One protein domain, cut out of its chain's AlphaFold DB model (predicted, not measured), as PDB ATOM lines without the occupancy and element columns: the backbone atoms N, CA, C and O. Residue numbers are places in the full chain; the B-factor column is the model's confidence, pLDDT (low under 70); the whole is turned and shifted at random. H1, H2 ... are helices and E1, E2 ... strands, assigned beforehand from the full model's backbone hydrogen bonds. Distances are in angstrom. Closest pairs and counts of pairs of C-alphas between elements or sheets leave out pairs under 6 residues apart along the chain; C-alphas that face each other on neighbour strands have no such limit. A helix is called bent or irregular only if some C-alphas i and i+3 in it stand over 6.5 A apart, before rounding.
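What this domain is: This is residues 5 to 108 and 246 to 280 of the 379 residues of an uncharacterized protein of Bacteroidetes bacterium (UniProt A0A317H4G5). A strongly twisted sheet of five strands curls round one helix, H2, while H1 covers E2 and E1 on the same face; H3 only grazes the sheet, away from both helices. The 139 printed residues include, in chain order, E1, H1, E2, E3, E4, E5, H2 and H3, a mixed class; the mixed sheet runs E2 E1 E3 E5 E4. The whole is compact, with a radius of gyration of the C-alphas of 14.6 A and spans of 39 by 36 by 36 A.

How they stand to each other: Start at E1, residues 5 to 10; its parallel neighbour E2, residues 43 to 48, has O 44 2.8 A from N 6, within hydrogen-bond range. Between them H1, residues 17 to 39, completes a strand-helix-strand unit, parallel neighbours joined through a helix, with a right-handed crossover. H1 is on the sheet, its closest C-alphas to E2 being Ala 21 and Pro 47, 5.3 A. Next find E3, residues 59 to 64, parallel to E1 with N 7 and O 59 at 2.9 A, and E5, residues 83 to 88, parallel to E3 with N 62 and O 85 at 2.9 A. E4, residues 74 to 78, forms an antiparallel hairpin with E5, N 77 and O 84 at 2.8 A. H2, residues 93 to 106, shares H1's face, making two layers, helices on one face of a sheet. They touch at a tilt of 37 degrees, only just steep, the same way; closest are C-alphas 23 and 94, 6.0 A. H3, residues 257 to 278, is apart from both. Every O i to N i+4 pair is within range in H2 and H3, 16 of 19 in H1.

Where its parts are: Find C-alpha 5 at (-14.656, 24.640, -16.853), where E1 begins. H1, 29.3 A long, has a kink of 37 degrees near residue 31 and is only just irregular, C-alphas 33 and 36 being 6.8 A apart. H2 measures 20.0 A; H3, 31.2 A, ends at C-alpha 278, (1.429, 30.013, -36.615).

The domain as a whole: The farthest C-alphas, Gly 71 and Leu 254, are 40.8 A apart. Residues 109 to 245 are cut out, leaving 35.6 A between C-alphas 108 and 246. Of the links printed whole, none is long. Look for pLDDT under 70 at residues 68 to 75, 79 to 80, 246 to 263 and 276 to 279.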
ATOM      1  N   GLN A   5     -14.001  23.611 -16.053       96.62
ATOM      2  CA  GLN A   5     -14.656  24.640 -16.853       96.62
ATOM      3  C   GLN A   5     -13.935  24.772 -18.188       96.62
ATOM      4  O   GLN A   5     -12.723  24.978 -18.203       96.62
ATOM      5  N   ILE A   6     -14.657  24.648 -19.295       97.88
ATOM      6  CA  ILE A   6     -14.124  24.732 -20.656       97.88
ATOM      7  C   ILE A   6     -14.742  25.953 -21.337       97.88
ATOM      8  O   ILE A   6     -15.930  26.233 -21.188       97.88
ATOM      9  N   ALA A   7     -13.934  26.701 -22.077       97.94
ATOM     10  CA  ALA A   7     -14.403  27.806 -22.904       97.94
ATOM     11  C   ALA A   7     -14.304  27.413 -24.376       97.94
ATOM     12  O   ALA A   7     -13.276  26.896 -24.794       97.94
ATOM     13  N   LEU A   8     -15.336  27.693 -25.169       98.19
ATOM     14  CA  LEU A   8     -15.282  27.561 -26.622       98.19
ATOM     15  C   LEU A   8     -15.265  28.950 -27.257       98.19
ATOM     16  O   LEU A   8     -16.210  29.722 -27.083       98.19
ATOM     17  N   VAL A   9     -14.203  29.260 -27.999       96.44
ATOM     18  CA  VAL A   9     -14.000  30.579 -28.614       96.44
ATOM     19  C   VAL A   9     -13.643  30.416 -30.081       96.44
ATOM     20  O   VAL A   9     -12.768  29.627 -30.425       96.44
ATOM     21  N   SER A  10     -14.292  31.188 -30.953       95.06
ATOM     22  CA  SER A  10     -13.897  31.293 -32.360       95.06
ATOM     23  C   SER A  10     -13.104  32.575 -32.584       95.06
ATOM     24  O   SER A  10     -13.581  33.662 -32.279       95.06
ATOM     25  N   GLN A  11     -11.905  32.452 -33.149       91.12
ATOM     26  CA  GLN A  11     -11.140  33.563 -33.724       91.12
ATOM     27  C   GLN A  11     -11.179  33.546 -35.264       91.12
ATOM     28  O   GLN A  11     -10.388  34.229 -35.912       91.12
ATOM     29  N   SER A  12     -12.074  32.755 -35.865       86.19
ATOM     30  CA  SER A  12     -12.296  32.716 -37.312       86.19
ATOM     31  C   SER A  12     -13.518  33.546 -37.695       86.19
ATOM     32  O   SER A  12     -14.585  33.410 -37.099       86.19
ATOM     33  N   GLU A  13     -13.411  34.340 -38.763       85.81
ATOM     34  CA  GLU A  13     -14.570  35.034 -39.344       85.81
ATOM     35  C   GLU A  13     -15.574  34.075 -40.009       85.81
ATOM     36  O   GLU A  13     -16.704  34.468 -40.311       85.81
ATOM     37  N   LYS A  14     -15.176  32.818 -40.253       87.69
ATOM     38  CA  LYS A  14     -16.021  31.799 -40.888       87.69
ATOM     39  C   LYS A  14     -16.993  31.144 -39.912       87.69
ATOM     40  O   LYS A  14     -17.973  30.569 -40.370       87.69
ATOM     41  N   ILE A  15     -16.729  31.225 -38.607       87.56
ATOM     42  CA  ILE A  15     -17.572  30.637 -37.563       87.56
ATOM     43  C   ILE A  15     -18.054  31.745 -36.643       87.56
ATOM     44  O   ILE A  15     -17.296  32.322 -35.864       87.56
ATOM     45  N   SER A  16     -19.346  32.033 -36.743       91.50
ATOM     46  CA  SER A  16     -20.018  33.043 -35.933       91.50
ATOM     47  C   SER A  16     -20.213  32.585 -34.486       91.50
ATOM     48  O   SER A  16     -20.366  31.396 -34.220       91.50
ATOM     49  N   LEU A  17     -20.373  33.532 -33.552       93.56
ATOM     50  CA  LEU A  17     -20.748  33.225 -32.163       93.56
ATOM     51  C   LEU A  17     -22.018  32.359 -32.065       93.56
ATOM     52  O   LEU A  17     -22.139  31.518 -31.179       93.56
ATOM     53  N   LYS A  18     -22.966  32.526 -32.997       93.44
ATOM     54  CA  LYS A  18     -24.161  31.676 -33.071       93.44
ATOM     55  C   LYS A  18     -23.792  30.212 -33.325       93.44
ATOM     56  O   LYS A  18     -24.367  29.331 -32.693       93.44
ATOM     57  N   GLU A  19     -22.883  29.949 -34.257       90.94
ATOM     58  CA  GLU A  19     -22.405  28.594 -34.552       90.94
ATOM     59  C   GLU A  19     -21.585  28.041 -33.390       90.94
ATOM     60  O   GLU A  19     -21.846  26.923 -32.956       90.94
ATOM     61  N   THR A  20     -20.702  28.852 -32.798       95.75
ATOM     62  CA  THR A  20     -19.966  28.504 -31.573       95.75
ATOM     63  C   THR A  20     -20.914  28.081 -30.450       95.75
ATOM     64  O   THR A  20     -20.706  27.048 -29.818       95.75
ATOM     65  N   ALA A  21     -22.008  28.815 -30.231       97.19
ATOM     66  CA  ALA A  21     -23.005  28.474 -29.220       97.19
ATOM     67  C   ALA A  21     -23.760  27.169 -29.531       97.19
ATOM     68  O   ALA A  21     -24.057  26.400 -28.617       97.19
ATOM     69  N   LEU A  22     -24.050  26.884 -30.807       94.50
ATOM     70  CA  LEU A  22     -24.663  25.615 -31.218       94.50
ATOM     71  C   LEU A  22     -23.719  24.427 -30.990       94.50
ATOM     72  O   LEU A  22     -24.164  23.394 -30.487       94.50
ATOM     73  N   ILE A  23     -22.430  24.587 -31.309       97.44
ATOM     74  CA  ILE A  23     -21.396  23.582 -31.027       97.44
ATOM     75  C   ILE A  23     -21.291  23.372 -29.514       97.44
ATOM     76  O   ILE A  23     -21.456  22.249 -29.048       97.44
ATOM     77  N   SER A  24     -21.117  24.441 -28.730       98.50
ATOM     78  CA  SER A  24     -21.029  24.369 -27.265       98.50
ATOM     79  C   SER A  24     -22.245  23.670 -26.643       98.50
ATOM     80  O   SER A  24     -22.070  22.795 -25.800       98.50
ATOM     81  N   ALA A  25     -23.470  23.939 -27.106       97.75
ATOM     82  CA  ALA A  25     -24.665  23.262 -26.597       97.75
ATOM     83  C   ALA A  25     -24.677  21.745 -26.881       97.75
ATOM     84  O   ALA A  25     -25.181  20.960 -26.070       97.75
ATOM     85  N   ALA A  26     -24.147  21.312 -28.030       97.50
ATOM     86  CA  ALA A  26     -23.976  19.893 -28.335       97.50
ATOM     87  C   ALA A  26     -22.890  19.260 -27.455       97.50
ATOM     88  O   ALA A  26     -23.131  18.214 -26.853       97.50
ATOM     89  N   LEU A  27     -21.746  19.929 -27.308       98.75
ATOM     90  CA  LEU A  27     -20.638  19.472 -26.471       98.75
ATOM     91  C   LEU A  27     -21.022  19.397 -24.989       98.75
ATOM     92  O   LEU A  27     -20.747  18.395 -24.341       98.75
ATOM     93  N   GLN A  28     -21.767  20.367 -24.457       98.75
ATOM     94  CA  GLN A  28     -22.268  20.330 -23.078       98.75
ATOM     95  C   GLN A  28     -23.145  19.097 -22.823       98.75
ATOM     96  O   GLN A  28     -23.075  18.471 -21.760       98.75
ATOM     97  N   LYS A  29     -23.982  18.731 -23.802       98.50
ATOM     98  CA  LYS A  29     -24.803  17.520 -23.728       98.50
ATOM     99  C   LYS A  29     -23.952  16.260 -23.852       98.50
ATOM    100  O   LYS A  29     -24.227  15.308 -23.129       98.50
ATOM    101  N   GLN A  30     -22.936  16.266 -24.712       98.69
ATOM    102  CA  GLN A  30     -21.967  15.176 -24.811       98.69
ATOM    103  C   GLN A  30     -21.258  14.948 -23.470       98.69
ATOM    104  O   GLN A  30     -21.222  13.820 -22.989       98.69
ATOM    105  N   ILE A  31     -20.791  16.012 -22.806       98.62
ATOM    106  CA  ILE A  31     -20.178  15.922 -21.476       98.62
ATOM    107  C   ILE A  31     -21.124  15.203 -20.507       98.62
ATOM    108  O   ILE A  31     -20.804  14.131 -20.004       98.62
ATOM    109  N   VAL A  32     -22.315  15.759 -20.283       98.38
ATOM    110  CA  VAL A  32     -23.190  15.318 -19.183       98.38
ATOM    111  C   VAL A  32     -23.847  13.965 -19.457       98.38
ATOM    112  O   VAL A  32     -23.997  13.156 -18.545       98.38
ATOM    113  N   ARG A  33     -24.286  13.719 -20.697       98.31
ATOM    114  CA  ARG A  33     -25.036  12.508 -21.060       98.31
ATOM    115  C   ARG A  33     -24.114  11.341 -21.406       98.31
ATOM    116  O   ARG A  33     -24.467  10.203 -21.106       98.31
ATOM    117  N   ASP A  34     -22.987  11.619 -22.059       98.50
ATOM    118  CA  ASP A  34     -22.206  10.594 -22.760       98.50
ATOM    119  C   ASP A  34     -20.891  10.303 -22.049       98.50
ATOM    120  O   ASP A  34     -20.572   9.145 -21.781       98.50
ATOM    121  N   PHE A  35     -20.149  11.356 -21.713       98.62
ATOM    122  CA  PHE A  35     -18.789  11.266 -21.199       98.62
ATOM    123  C   PHE A  35     -18.724  11.076 -19.679       98.62
ATOM    124  O   PHE A  35     -18.140  10.098 -19.206       98.62
ATOM    125  N   THR A  36     -19.346  11.971 -18.903       98.06
ATOM    126  CA  THR A  36     -19.291  11.968 -17.433       98.06
ATOM    127  C   THR A  36     -19.726  10.630 -16.821       98.06
ATOM    128  O   THR A  36     -19.017  10.157 -15.936       98.06
ATOM    129  N   PRO A  37     -20.791   9.945 -17.289       97.69
ATOM    130  CA  PRO A  37     -21.173   8.644 -16.728       97.69
ATOM    131  C   PRO A  37     -20.156   7.515 -16.952       97.69
ATOM    132  O   PRO A  37     -20.258   6.480 -16.302       97.69
ATOM    133  N   ILE A  38     -19.219   7.675 -17.894       97.81
ATOM    134  CA  ILE A  38     -18.212   6.662 -18.244       97.81
ATOM    135  C   ILE A  38     -16.867   6.970 -17.594       97.81
ATOM    136  O   ILE A  38     -16.209   6.070 -17.080       97.81
ATOM    137  N   TRP A  39     -16.441   8.229 -17.664       97.50
ATOM    138  CA  TRP A  39     -15.128   8.659 -17.188       97.50
ATOM    139  C   TRP A  39     -15.149   9.241 -15.777       97.50
ATOM    140  O   TRP A  39     -14.082   9.476 -15.218       97.50
ATOM    141  N   GLU A  40     -16.339   9.462 -15.207       97.12
ATOM    142  CA  GLU A  40     -16.549  10.036 -13.870       97.12
ATOM    143  C   GLU A  40     -15.870  11.405 -13.698       97.12
ATOM    144  O   GLU A  40     -15.364  11.752 -12.635       97.12
ATOM    145  N   ILE A  41     -15.846  12.196 -14.773       96.81
ATOM    146  CA  ILE A  41     -15.259  13.535 -14.799       96.81
ATOM    147  C   ILE A  41     -16.370  14.551 -15.057       96.81
ATOM    148  O   ILE A  41     -17.014  14.536 -16.109       96.81
ATOM    149  N   ASP A  42     -16.569  15.446 -14.093       96.62
ATOM    150  CA  ASP A  42     -17.534  16.542 -14.181       96.62
ATOM    151  C   ASP A  42     -16.932  17.734 -14.932       96.62
ATOM    152  O   ASP A  42     -15.865  18.243 -14.564       96.62
ATOM    153  N   ALA A  43     -17.646  18.231 -15.943       97.81
ATOM    154  CA  ALA A  43     -17.245  19.420 -16.679       97.81
ATOM    155  C   ALA A  43     -18.434  20.236 -17.212       97.81
ATOM    156  O   ALA A  43     -19.563  19.748 -17.314       97.81
ATOM    157  N   SER A  44     -18.151  21.477 -17.585       98.06
ATOM    158  CA  SER A  44     -19.040  22.334 -18.370       98.06
ATOM    159  C   SER A  44     -18.273  23.037 -19.479       98.06
ATOM    160  O   SER A  44     -17.061  23.221 -19.379       98.06
ATOM    161  N   ILE A  45     -18.985  23.404 -20.541       98.50
ATOM    162  CA  ILE A  45     -18.451  24.141 -21.679       98.50
ATOM    163  C   ILE A  45     -19.368  25.304 -22.049       98.50
ATOM    164  O   ILE A  45     -20.537  25.105 -22.374       98.50
ATOM    165  N   ASP A  46     -18.807  26.507 -22.067       98.12
ATOM    166  CA  ASP A  46     -19.536  27.738 -22.371       98.12
ATOM    167  C   ASP A  46     -18.948  28.428 -23.616       98.12
ATOM    168  O   ASP A  46     -17.723  28.446 -23.786       98.12
ATOM    169  N   PRO A  47     -19.780  29.006 -24.504       97.62
ATOM    170  CA  PRO A  47     -19.297  29.777 -25.639       97.62
ATOM    171  C   PRO A  47     -18.967  31.212 -25.206       97.62
ATOM    172  O   PRO A  47     -19.760  31.854 -24.515       97.62
ATOM    173  N   PHE A  48     -17.841  31.747 -25.675       96.25
ATOM    174  CA  PHE A  48     -17.465  33.150 -25.474       96.25
ATOM    175  C   PHE A  48     -17.221  33.840 -26.820       96.25
ATOM    176  O   PHE A  48     -16.791  33.202 -27.784       96.25
ATOM    177  N   ASP A  49     -17.521  35.141 -26.887       89.81
ATOM    178  CA  ASP A  49     -17.335  35.949 -28.102       89.81
ATOM    179  C   ASP A  49     -15.846  36.161 -28.387       89.81
ATOM    180  O   ASP A  49     -15.385  35.981 -29.512       89.81
ATOM    181  N   THR A  50     -15.065  36.470 -27.347       90.06
ATOM    182  CA  THR A  50     -13.619  36.666 -27.458       90.06
ATOM    183  C   THR A  50     -12.856  35.960 -26.337       90.06
ATOM    184  O   THR A  50     -13.414  35.613 -25.296       90.06
ATOM    185  N   LEU A  51     -11.543  35.774 -26.522       88.56
ATOM    186  CA  LEU A  51     -10.671  35.243 -25.464       88.56
ATOM    187  C   LEU A  51     -10.589  36.165 -24.241       88.56
ATOM    188  O   LEU A  51     -10.362  35.672 -23.139       88.56
ATOM    189  N   ASP A  52     -10.775  37.476 -24.417       86.75
ATOM    190  CA  ASP A  52     -10.759  38.442 -23.313       86.75
ATOM    191  C   ASP A  52     -11.951  38.254 -22.360       86.75
ATOM    192  O   ASP A  52     -11.876  38.649 -21.196       86.75
ATOM    193  N   ASP A  53     -13.027  37.617 -22.833       88.94
ATOM    194  CA  ASP A  53     -14.224  37.324 -22.041       88.94
ATOM    195  C   ASP A  53     -14.092  36.031 -21.217       88.94
ATOM    196  O   ASP A  53     -14.930  35.766 -20.351       88.94
ATOM    197  N   VAL A  54     -13.056  35.220 -21.468       91.25
ATOM    198  CA  VAL A  54     -12.873  33.908 -20.834       91.25
ATOM    199  C   VAL A  54     -12.368  34.072 -19.394       91.25
ATOM    200  O   VAL A  54     -11.262  34.580 -19.182       91.25
ATOM    201  N   PRO A  55     -13.107  33.589 -18.375       90.75
ATOM    202  CA  PRO A  55     -12.665  33.686 -16.991       90.75
ATOM    203  C   PRO A  55     -11.369  32.909 -16.729       90.75
ATOM    204  O   PRO A  55     -11.076  31.873 -17.337       90.75
ATOM    205  N   LEU A  56     -10.596  33.372 -15.745       86.19
ATOM    206  CA  LEU A  56      -9.467  32.594 -15.247       86.19
ATOM    207  C   LEU A  56      -9.929  31.217 -14.752       86.19
ATOM    208  O   LEU A  56     -10.969  31.084 -14.113       86.19
ATOM    209  N   GLY A  57      -9.125  30.196 -15.042       86.12
ATOM    210  CA  GLY A  57      -9.419  28.809 -14.671       86.12
ATOM    211  C   GLY A  57     -10.090  27.996 -15.778       86.12
ATOM    212  O   GLY A  57      -9.897  26.785 -15.800       86.12
ATOM    213  N   TYR A  58     -10.780  28.635 -16.730       93.50
ATOM    214  CA  TYR A  58     -11.376  27.933 -17.873       93.50
ATOM    215  C   TYR A  58     -10.295  27.376 -18.805       93.50
ATOM    216  O   TYR A  58      -9.262  28.022 -18.987       93.50
ATOM    217  N   TRP A  59     -10.514  26.213 -19.407       95.12
ATOM    218  CA  TRP A  59      -9.640  25.607 -20.419       95.12
ATOM    219  C   TRP A  59     -10.177  25.960 -21.810       95.12
ATOM    220  O   TRP A  59     -11.278  25.528 -22.150       95.12
ATOM    221  N   PRO A  60      -9.495  26.817 -22.589       95.81
ATOM    222  CA  PRO A  60     -10.037  27.283 -23.854       95.81
ATOM    223  C   PRO A  60      -9.795  26.280 -24.988       95.81
ATOM    224  O   PRO A  60      -8.679  25.812 -25.186       95.81
ATOM    225  N   ILE A  61     -10.840  26.025 -25.767       97.00
ATOM    226  CA  ILE A  61     -10.798  25.466 -27.118       97.00
ATOM    227  C   ILE A  61     -10.930  26.649 -28.072       97.00
ATOM    228  O   ILE A  61     -11.938  27.365 -28.050       97.00
ATOM    229  N   ILE A  62      -9.900  26.883 -28.883       95.31
ATOM    230  CA  ILE A  62      -9.772  28.081 -29.714       95.31
ATOM    231  C   ILE A  62      -9.827  27.673 -31.181       95.31
ATOM    232  O   ILE A  62      -8.899  27.056 -31.704       95.31
ATOM    233  N   ILE A  63     -10.908  28.047 -31.862       92.69
ATOM    234  CA  ILE A  63     -11.084  27.758 -33.282       92.69
ATOM    235  C   ILE A  63     -10.405  28.845 -34.120       92.69
ATOM    236  O   ILE A  63     -10.678  30.035 -33.935       92.69
ATOM    237  N   LYS A  64      -9.542  28.450 -35.058       87.06
ATOM    238  CA  LYS A  64      -8.788  29.348 -35.942       87.06
ATOM    239  C   LYS A  64      -8.754  28.831 -37.371       87.06
ATOM    240  O   LYS A  64      -8.808  27.637 -37.618       87.06
ATOM    241  N   ASP A  65      -8.591  29.739 -38.326       81.56
ATOM    242  CA  ASP A  65      -8.413  29.361 -39.734       81.56
ATOM    243  C   ASP A  65      -7.076  28.671 -40.021       81.56
ATOM    244  O   ASP A  65      -7.010  27.831 -40.914       81.56
ATOM    245  N   ASP A  66      -6.040  29.030 -39.265       77.38
ATOM    246  CA  ASP A  66      -4.720  28.414 -39.301       77.38
ATOM    247  C   ASP A  66      -4.212  28.241 -37.865       77.38
ATOM    248  O   ASP A  66      -4.304  29.156 -37.034       77.38
ATOM    249  N   ILE A  67      -3.710  27.042 -37.587       71.75
ATOM    250  CA  ILE A  67      -3.197  26.605 -36.288       71.75
ATOM    251  C   ILE A  67      -1.698  26.267 -36.339       71.75
ATOM    252  O   ILE A  67      -1.160  25.782 -35.350       71.75
ATOM    253  N   GLY A  68      -1.014  26.513 -37.464       64.75
ATOM    254  CA  GLY A  68       0.434  26.301 -37.594       64.75
ATOM    255  C   GLY A  68       0.863  24.831 -37.661       64.75
ATOM    256  O   GLY A  68       2.046  24.524 -37.541       64.75
ATOM    257  N   GLN A  69      -0.079  23.899 -37.849       63.72
ATOM    258  CA  GLN A  69       0.205  22.465 -37.924       63.72
ATOM    259  C   GLN A  69      -0.506  21.828 -39.117       63.72
ATOM    260  O   GLN A  69      -1.709  21.564 -39.102       63.72
ATOM    261  N   ALA A  70       0.259  21.580 -40.181       56.03
ATOM    262  CA  ALA A  70      -0.271  21.002 -41.407       56.03
ATOM    263  C   ALA A  70      -0.864  19.604 -41.163       56.03
ATOM    264  O   ALA A  70      -0.182  18.704 -40.678       56.03
ATOM    265  N   GLY A  71      -2.129  19.423 -41.548       57.50
ATOM    266  CA  GLY A  71      -2.840  18.144 -41.462       57.50
ATOM    267  C   GLY A  71      -3.524  17.863 -40.120       57.50
ATOM    268  O   GLY A  71      -4.283  16.904 -40.047       57.50
ATOM    269  N   ALA A  72      -3.325  18.686 -39.085       58.44
ATOM    270  CA  ALA A  72      -4.049  18.541 -37.822       58.44
ATOM    271  C   ALA A  72      -5.423  19.231 -37.884       58.44
ATOM    272  O   ALA A  72      -5.531  20.381 -38.309       58.44
ATOM    273  N   GLY A  73      -6.476  18.530 -37.448       55.88
ATOM    274  CA  GLY A  73      -7.801  19.126 -37.221       55.88
ATOM    275  C   GLY A  73      -7.860  19.926 -35.915       55.88
ATOM    276  O   GLY A  73      -8.569  20.928 -35.830       55.88
ATOM    277  N   GLY A  74      -7.058  19.523 -34.932       57.44
ATOM    278  CA  GLY A  74      -6.796  20.217 -33.684       57.44
ATOM    279  C   GLY A  74      -5.629  19.563 -32.943       57.44
ATOM    280  O   GLY A  74      -5.097  18.558 -33.421       57.44
ATOM    281  N   PHE A  75      -5.190  20.197 -31.860       69.56
ATOM    282  CA  PHE A  75      -4.250  19.620 -30.898       69.56
ATOM    283  C   PHE A  75      -4.341  20.339 -29.549       69.56
ATOM    284  O   PHE A  75      -4.701  21.522 -29.466       69.56
ATOM    285  N   HIS A  76      -3.977  19.615 -28.494       77.44
ATOM    286  CA  HIS A  76      -3.993  20.067 -27.110       77.44
ATOM    287  C   HIS A  76      -2.584  20.455 -26.638       77.44
ATOM    288  O   HIS A  76      -1.603  19.768 -26.912       77.44
ATOM    289  N   LEU A  77      -2.506  21.562 -25.904       72.31
ATOM    290  CA  LEU A  77      -1.304  22.193 -25.380       72.31
ATOM    291  C   LEU A  77      -1.463  22.467 -23.879       72.31
ATOM    292  O   LEU A  77      -2.572  22.701 -23.390       72.31
ATOM    293  N   ASP A  78      -0.346  22.531 -23.157       74.50
ATOM    294  CA  ASP A  78      -0.320  23.012 -21.773       74.50
ATOM    295  C   ASP A  78       0.554  24.257 -21.640       74.50
ATOM    296  O   ASP A  78       1.684  24.305 -22.125       74.50
ATOM    297  N   LYS A  79       0.059  25.255 -20.900       64.62
ATOM    298  CA  LYS A  79       0.884  26.385 -20.466       64.62
ATOM    299  C   LYS A  79       0.708  26.677 -18.994       64.62
ATOM    300  O   LYS A  79      -0.350  27.118 -18.552       64.62
ATOM    301  N   ASN A  80       1.807  26.541 -18.255       67.00
ATOM    302  CA  ASN A  80       1.855  26.737 -16.807       67.00
ATOM    303  C   ASN A  80       0.861  25.828 -16.053       67.00
ATOM    304  O   ASN A  80       0.293  26.256 -15.045       67.00
ATOM    305  N   GLY A  81       0.637  24.597 -16.532       70.12
ATOM    306  CA  GLY A  81      -0.323  23.666 -15.935       70.12
ATOM    307  C   GLY A  81      -1.783  24.023 -16.223       70.12
ATOM    308  O   GLY A  81      -2.665  23.671 -15.433       70.12
ATOM    309  N   GLN A  82      -2.038  24.764 -17.306       78.88
ATOM    310  CA  GLN A  82      -3.374  25.055 -17.791       78.88
ATOM    311  C   GLN A  82      -3.586  24.533 -19.227       78.88
ATOM    312  O   GLN A  82      -3.039  25.121 -20.167       78.88
ATOM    313  N   PRO A  83      -4.449  23.513 -19.394       89.88
ATOM    314  CA  PRO A  83      -4.813  22.951 -20.692       89.88
ATOM    315  C   PRO A  83      -5.498  23.973 -21.601       89.88
ATOM    316  O   PRO A  83      -6.342  24.764 -21.149       89.88
ATOM    317  N   TYR A  84      -5.181  23.921 -22.892       92.12
ATOM    318  CA  TYR A  84      -5.943  24.562 -23.959       92.12
ATOM    319  C   TYR A  84      -5.765  23.829 -25.289       92.12
ATOM    320  O   TYR A  84      -4.787  23.116 -25.475       92.12
ATOM    321  N   SER A  85      -6.667  24.025 -26.245       92.19
ATOM    322  CA  SER A  85      -6.522  23.436 -27.577       92.19
ATOM    323  C   SER A  85      -6.734  24.443 -28.696       92.19
ATOM    324  O   SER A  85      -7.448  25.442 -28.549       92.19
ATOM    325  N   LEU A  86      -6.092  24.170 -29.829       88.19
ATOM    326  CA  LEU A  86      -6.300  24.877 -31.087       88.19
ATOM    327  C   LEU A  86      -7.032  23.952 -32.049       88.19
ATOM    328  O   LEU A  86      -6.639  22.803 -32.205       88.19
ATOM    329  N   VAL A  87      -8.077  24.454 -32.702       88.75
ATOM    330  CA  VAL A  87      -8.880  23.698 -33.672       88.75
ATOM    331  C   VAL A  87      -8.913  24.453 -34.994       88.75
ATOM    332  O   VAL A  87      -9.234  25.641 -35.028       88.75
ATOM    333  N   ALA A  88      -8.594  23.771 -36.091       83.00
ATOM    334  CA  ALA A  88      -8.657  24.346 -37.424       83.00
ATOM    335  C   ALA A  88     -10.109  24.432 -37.915       83.00
ATOM    336  O   ALA A  88     -10.867  23.460 -37.864       83.00
ATOM    337  N   THR A  89     -10.489  25.583 -38.466       82.25
ATOM    338  CA  THR A  89     -11.789  25.767 -39.107       82.25
ATOM    339  C   THR A  89     -11.921  24.856 -40.327       82.25
ATOM    340  O   THR A  89     -11.201  24.998 -41.318       82.25
ATOM    341  N   SER A  90     -12.910  23.971 -40.290       83.81
ATOM    342  CA  SER A  90     -13.288  23.070 -41.381       83.81
ATOM    343  C   SER A  90     -14.768  22.672 -41.290       83.81
ATOM    344  O   SER A  90     -15.471  23.062 -40.353       83.81
ATOM    345  N   ASP A  91     -15.239  21.844 -42.221       78.00
ATOM    346  CA  ASP A  91     -16.569  21.224 -42.124       78.00
ATOM    347  C   ASP A  91     -16.676  20.251 -40.926       78.00
ATOM    348  O   ASP A  91     -17.774  19.921 -40.482       78.00
ATOM    349  N   GLU A  92     -15.539  19.853 -40.346       83.12
ATOM    350  CA  GLU A  92     -15.421  18.947 -39.199       83.12
ATOM    351  C   GLU A  92     -15.062  19.687 -37.900       83.12
ATOM    352  O   GLU A  92     -14.674  19.075 -36.909       83.12
ATOM    353  N   THR A  93     -15.216  21.016 -37.859       88.38
ATOM    354  CA  THR A  93     -14.838  21.824 -36.683       88.38
ATOM    355  C   THR A  93     -15.454  21.296 -35.386       88.38
ATOM    356  O   THR A  93     -14.781  21.234 -34.360       88.38
ATOM    357  N   SER A  94     -16.733  20.907 -35.401       90.44
ATOM    358  CA  SER A  94     -17.400  20.398 -34.198       90.44
ATOM    359  C   SER A  94     -16.873  19.033 -33.755       90.44
ATOM    360  O   SER A  94     -16.801  18.775 -32.552       90.44
ATOM    361  N   LEU A  95     -16.474  18.190 -34.715       91.62
ATOM    362  CA  LEU A  95     -15.826  16.905 -34.467       91.62
ATOM    363  C   LEU A  95     -14.479  17.131 -33.774       91.62
ATOM    364  O   LEU A  95     -14.256  16.573 -32.704       91.62
ATOM    365  N   ALA A  96     -13.648  18.027 -34.313       91.00
ATOM    366  CA  ALA A  96     -12.361  18.387 -33.722       91.00
ATOM    367  C   ALA A  96     -12.514  19.051 -32.339       91.00
ATOM    368  O   ALA A  96     -11.834  18.670 -31.394       91.00
ATOM    369  N   CYS A  97     -13.469  19.970 -32.154       96.38
ATOM    370  CA  CYS A  97     -13.735  20.556 -30.832       96.38
ATOM    371  C   CYS A  97     -14.152  19.494 -29.804       96.38
ATOM    372  O   CYS A  97     -13.714  19.544 -28.658       96.38
ATOM    373  N   SER A  98     -14.998  18.537 -30.200       98.25
ATOM    374  CA  SER A  98     -15.396  17.410 -29.351       98.25
ATOM    375  C   SER A  98     -14.207  16.521 -28.986       98.25
ATOM    376  O   SER A  98     -14.053  16.161 -27.819       98.25
ATOM    377  N   HIS A  99     -13.370  16.209 -29.977       97.31
ATOM    378  CA  HIS A  99     -12.160  15.417 -29.814       97.31
ATOM    379  C   HIS A  99     -11.238  16.055 -28.767       97.31
ATOM    380  O   HIS A  99     -10.990  15.457 -27.721       97.31
ATOM    381  N   GLU A 100     -10.829  17.307 -28.989       96.50
ATOM    382  CA  GLU A 100      -9.914  18.022 -28.091       96.50
ATOM    383  C   GLU A 100     -10.500  18.218 -26.688       96.50
ATOM    384  O   GLU A 100      -9.795  18.122 -25.685       96.50
ATOM    385  N   MET A 101     -11.809  18.470 -26.595       98.12
ATOM    386  CA  MET A 101     -12.504  18.568 -25.313       98.12
ATOM    387  C   MET A 101     -12.344  17.284 -24.496       98.12
ATOM    388  O   MET A 101     -12.019  17.344 -23.311       98.12
ATOM    389  N   ILE A 102     -12.593  16.126 -25.110       98.38
ATOM    390  CA  ILE A 102     -12.521  14.835 -24.424       98.38
ATOM    391  C   ILE A 102     -11.071  14.490 -24.079       98.38
ATOM    392  O   ILE A 102     -10.820  14.060 -22.955       98.38
ATOM    393  N   GLU A 103     -10.117  14.743 -24.977       96.00
ATOM    394  CA  GLU A 103      -8.692  14.506 -24.714       96.00
ATOM    395  C   GLU A 103      -8.177  15.327 -23.528       96.00
ATOM    396  O   GLU A 103      -7.555  14.780 -22.613       96.00
ATOM    397  N   MET A 104      -8.511  16.623 -23.476       95.56
ATOM    398  CA  MET A 104      -8.189  17.480 -22.331       95.56
ATOM    399  C   MET A 104      -8.860  17.003 -21.042       95.56
ATOM    400  O   MET A 104      -8.288  17.106 -19.958       95.56
ATOM    401  N   LEU A 105     -10.089  16.486 -21.114       96.69
ATOM    402  CA  LEU A 105     -10.766  15.954 -19.936       96.69
ATOM    403  C   LEU A 105     -10.137  14.634 -19.468       96.69
ATOM    404  O   LEU A 105      -9.970  14.431 -18.269       96.69
ATOM    405  N   VAL A 106      -9.751  13.728 -20.354       96.88
ATOM    406  CA  VAL A 106      -9.191  12.434 -19.938       96.88
ATOM    407  C   VAL A 106      -7.737  12.553 -19.479       96.88
ATOM    408  O   VAL A 106      -7.346  11.901 -18.499       96.88
ATOM    409  N   ASP A 107      -6.957  13.395 -20.151       94.56
ATOM    410  CA  ASP A 107      -5.541  13.623 -19.883       94.56
ATOM    411  C   ASP A 107      -5.170  15.106 -20.076       94.56
ATOM    412  O   ASP A 107      -4.627  15.488 -21.119       94.56
ATOM    413  N   PRO A 108      -5.430  15.945 -19.051       91.50
ATOM    414  CA  PRO A 108      -5.206  17.388 -19.115       91.50
ATOM    415  C   PRO A 108      -3.762  17.802 -19.395       91.50
ATOM    416  O   PRO A 108      -3.530  18.926 -19.796       91.50
ATOM    417  N   LYS A 246     -25.080  37.793 -41.285       26.33
ATOM    418  CA  LYS A 246     -24.505  38.578 -40.173       26.33
ATOM    419  C   LYS A 246     -25.561  39.006 -39.140       26.33
ATOM    420  O   LYS A 246     -26.618  39.507 -39.520       26.33
ATOM    421  N   GLY A 247     -25.235  38.867 -37.852       27.70
ATOM    422  CA  GLY A 247     -25.976  39.420 -36.713       27.70
ATOM    423  C   GLY A 247     -25.109  40.398 -35.911       27.70
ATOM    424  O   GLY A 247     -23.894  40.240 -35.863       27.70
ATOM    425  N   GLN A 248     -25.733  41.433 -35.344       28.22
ATOM    426  CA  GLN A 248     -25.093  42.528 -34.603       28.22
ATOM    427  C   GLN A 248     -24.963  42.229 -33.096       28.22
ATOM    428  O   GLN A 248     -25.830  41.584 -32.513       28.22
ATOM    429  N   SER A 249     -23.891  42.757 -32.495       31.00
ATOM    430  CA  SER A 249     -23.496  42.648 -31.079       31.00
ATOM    431  C   SER A 249     -24.409  43.431 -30.114       31.00
ATOM    432  O   SER A 249     -24.937  44.491 -30.463       31.00
ATOM    433  N   SER A 250     -24.562  42.935 -28.878       30.06
ATOM    434  CA  SER A 250     -25.324  43.576 -27.798       30.06
ATOM    435  C   SER A 250     -24.524  43.744 -26.495       30.06
ATOM    436  O   SER A 250     -23.964  42.784 -25.988       30.06
ATOM    437  N   LYS A 251     -24.578  44.982 -25.971       33.69
ATOM    438  CA  LYS A 251     -24.406  45.532 -24.600       33.69
ATOM    439  C   LYS A 251     -23.527  44.804 -23.553       33.69
ATOM    440  O   LYS A 251     -23.781  43.679 -23.150       33.69
ATOM    441  N   LYS A 252     -22.611  45.606 -22.985       36.09
ATOM    442  CA  LYS A 252     -21.662  45.348 -21.884       36.09
ATOM    443  C   LYS A 252     -22.306  44.687 -20.647       36.09
ATOM    444  O   LYS A 252     -23.201  45.268 -20.032       36.09
ATOM    445  N   MET A 253     -21.800  43.510 -20.279       39.59
ATOM    446  CA  MET A 253     -22.142  42.757 -19.066       39.59
ATOM    447  C   MET A 253     -21.355  43.288 -17.850       39.59
ATOM    448  O   MET A 253     -20.234  43.776 -17.995       39.59
ATOM    449  N   LEU A 254     -21.935  43.211 -16.648       40.62
ATOM    450  CA  LEU A 254     -21.266  43.559 -15.386       40.62
ATOM    451  C   LEU A 254     -20.312  42.422 -14.974       40.62
ATOM    452  O   LEU A 254     -20.747  41.434 -14.391       40.62
ATOM    453  N   VAL A 255     -19.020  42.564 -15.273       53.44
ATOM    454  CA  VAL A 255     -17.933  41.687 -14.796       53.44
ATOM    455  C   VAL A 255     -16.978  42.536 -13.950       53.44
ATOM    456  O   VAL A 255     -16.754  43.704 -14.265       53.44
ATOM    457  N   SER A 256     -16.449  41.999 -12.845       52.19
ATOM    458  CA  SER A 256     -15.558  42.755 -11.953       52.19
ATOM    459  C   SER A 256     -14.242  43.139 -12.646       52.19
ATOM    460  O   SER A 256     -13.649  42.337 -13.366       52.19
ATOM    461  N   GLU A 257     -13.744  44.357 -12.399       55.97
ATOM    462  CA  GLU A 257     -12.537  44.899 -13.054       55.97
ATOM    463  C   GLU A 257     -11.280  44.041 -12.833       55.97
ATOM    464  O   GLU A 257     -10.462  43.891 -13.741       55.97
ATOM    465  N   MET A 258     -11.151  43.412 -11.657       43.50
ATOM    466  CA  MET A 258     -10.049  42.486 -11.358       43.50
ATOM    467  C   MET A 258     -10.085  41.234 -12.248       43.50
ATOM    468  O   MET A 258      -9.040  40.816 -12.746       43.50
ATOM    469  N   ASN A 259     -11.272  40.665 -12.495       56.75
ATOM    470  CA  ASN A 259     -11.418  39.496 -13.365       56.75
ATOM    471  C   ASN A 259     -11.158  39.855 -14.831       56.75
ATOM    472  O   ASN A 259     -10.518  39.076 -15.529       56.75
ATOM    473  N   ILE A 260     -11.571  41.052 -15.269       58.06
ATOM    474  CA  ILE A 260     -11.303  41.557 -16.625       58.06
ATOM    475  C   ILE A 260      -9.796  41.714 -16.846       58.06
ATOM    476  O   ILE A 260      -9.257  41.170 -17.802       58.06
ATOM    477  N   SER A 261      -9.086  42.403 -15.944       64.69
ATOM    478  CA  SER A 261      -7.640  42.614 -16.095       64.69
ATOM    479  C   SER A 261      -6.867  41.296 -16.183       64.69
ATOM    480  O   SER A 261      -5.898  41.194 -16.939       64.69
ATOM    481  N   ALA A 262      -7.274  40.295 -15.403       63.56
ATOM    482  CA  ALA A 262      -6.603  39.006 -15.372       63.56
ATOM    483  C   ALA A 262      -6.938  38.147 -16.608       63.56
ATOM    484  O   ALA A 262      -6.028  37.564 -17.201       63.56
ATOM    485  N   ALA A 263      -8.203  38.139 -17.045       69.75
ATOM    486  CA  ALA A 263      -8.636  37.501 -18.289       69.75
ATOM    487  C   ALA A 263      -7.920  38.104 -19.509       69.75
ATOM    488  O   ALA A 263      -7.292  37.371 -20.268       69.75
ATOM    489  N   THR A 264      -7.871  39.437 -19.626       75.38
ATOM    490  CA  THR A 264      -7.144  40.132 -20.702       75.38
ATOM    491  C   THR A 264      -5.641  39.834 -20.678       75.38
ATOM    492  O   THR A 264      -5.016  39.647 -21.722       75.38
ATOM    493  N   GLY A 265      -5.019  39.778 -19.496       74.12
ATOM    494  CA  GLY A 265      -3.608  39.397 -19.368       74.12
ATOM    495  C   GLY A 265      -3.342  37.977 -19.877       74.12
ATOM    496  O   GLY A 265      -2.383  37.746 -20.619       74.12
ATOM    497  N   ARG A 266      -4.227  37.035 -19.537       79.19
ATOM    498  CA  ARG A 266      -4.161  35.651 -20.011       79.19
ATOM    499  C   ARG A 266      -4.401  35.546 -21.516       79.19
ATOM    500  O   ARG A 266      -3.618  34.890 -22.197       79.19
ATOM    501  N   ALA A 267      -5.426  36.211 -22.037       77.50
ATOM    502  CA  ALA A 267      -5.746  36.235 -23.460       77.50
ATOM    503  C   ALA A 267      -4.571  36.762 -24.295       77.50
ATOM    504  O   ALA A 267      -4.215  36.152 -25.302       77.50
ATOM    505  N   LYS A 268      -3.888  37.822 -23.836       80.12
ATOM    506  CA  LYS A 268      -2.646  38.316 -24.459       80.12
ATOM    507  C   LYS A 268      -1.535  37.267 -24.462       80.12
ATOM    508  O   LYS A 268      -0.882  37.084 -25.485       80.12
ATOM    509  N   SER A 269      -1.330  36.575 -23.340       79.81
ATOM    510  CA  SER A 269      -0.304  35.531 -23.213       79.81
ATOM    511  C   SER A 269      -0.563  34.328 -24.125       79.81
ATOM    512  O   SER A 269       0.376  33.838 -24.752       79.81
ATOM    513  N   LEU A 270      -1.817  33.872 -24.227       78.19
ATOM    514  CA  LEU A 270      -2.219  32.810 -25.156       78.19
ATOM    515  C   LEU A 270      -2.083  33.280 -26.606       78.19
ATOM    516  O   LEU A 270      -1.486  32.591 -27.420       78.19
ATOM    517  N   THR A 271      -2.548  34.488 -26.928       80.19
ATOM    518  CA  THR A 271      -2.439  35.043 -28.287       80.19
ATOM    519  C   THR A 271      -0.983  35.122 -28.754       80.19
ATOM    520  O   THR A 271      -0.688  34.758 -29.889       80.19
ATOM    521  N   ALA A 272      -0.060  35.552 -27.888       74.06
ATOM    522  CA  ALA A 272       1.363  35.628 -28.219       74.06
ATOM    523  C   ALA A 272       1.967  34.256 -28.569       74.06
ATOM    524  O   ALA A 272       2.738  34.139 -29.514       74.06
ATOM    525  N   GLU A 273       1.594  33.217 -27.830       72.81
ATOM    526  CA  GLU A 273       2.049  31.845 -28.068       72.81
ATOM    527  C   GLU A 273       1.427  31.221 -29.312       72.81
ATOM    528  O   GLU A 273       2.121  30.602 -30.111       72.81
ATOM    529  N   ILE A 274       0.130  31.438 -29.518       70.56
ATOM    530  CA  ILE A 274      -0.565  30.983 -30.717       70.56
ATOM    531  C   ILE A 274       0.073  31.595 -31.968       70.56
ATOM    532  O   ILE A 274       0.243  30.904 -32.968       70.56
ATOM    533  N   ASN A 275       0.428  32.881 -31.925       70.81
ATOM    534  CA  ASN A 275       1.120  33.525 -33.038       70.81
ATOM    535  C   ASN A 275       2.500  32.895 -33.273       70.81
ATOM    536  O   ASN A 275       2.834  32.595 -34.411       70.81
ATOM    537  N   ALA A 276       3.246  32.581 -32.206       66.56
ATOM    538  CA  ALA A 276       4.527  31.886 -32.330       66.56
ATOM    539  C   ALA A 276       4.406  30.482 -32.963       66.56
ATOM    540  O   ALA A 276       5.329  30.047 -33.646       66.56
ATOM    541  N   LEU A 277       3.282  29.776 -32.770       65.38
ATOM    542  CA  LEU A 277       3.002  28.497 -33.439       65.38
ATOM    543  C   LEU A 277       2.628  28.675 -34.919       65.38
ATOM    544  O   LEU A 277       3.075  27.897 -35.761       65.38
ATOM    545  N   ALA A 278       1.833  29.700 -35.242       61.06
ATOM    546  CA  ALA A 278       1.429  30.013 -36.615       61.06
ATOM    547  C   ALA A 278       2.610  30.443 -37.507       61.06
ATOM    548  O   ALA A 278       2.575  30.219 -38.713       61.06
ATOM    549  N   ASP A 279       3.676  30.987 -36.918       68.44
ATOM    550  CA  ASP A 279       4.898  31.388 -37.630       68.44
ATOM    551  C   ASP A 279       5.849  30.207 -37.937       68.44
ATOM    552  O   ASP A 279       7.008  30.403 -38.325       68.44
ATOM    553  N   THR A 280       5.382  28.964 -37.764       74.19
ATOM    554  CA  THR A 280       6.155  27.759 -38.089       74.19
ATOM    555  C   THR A 280       5.808  27.188 -39.464       74.19
ATOM    556  O   THR A 280       4.689  27.275 -39.963       74.19
TER     557      THR A 280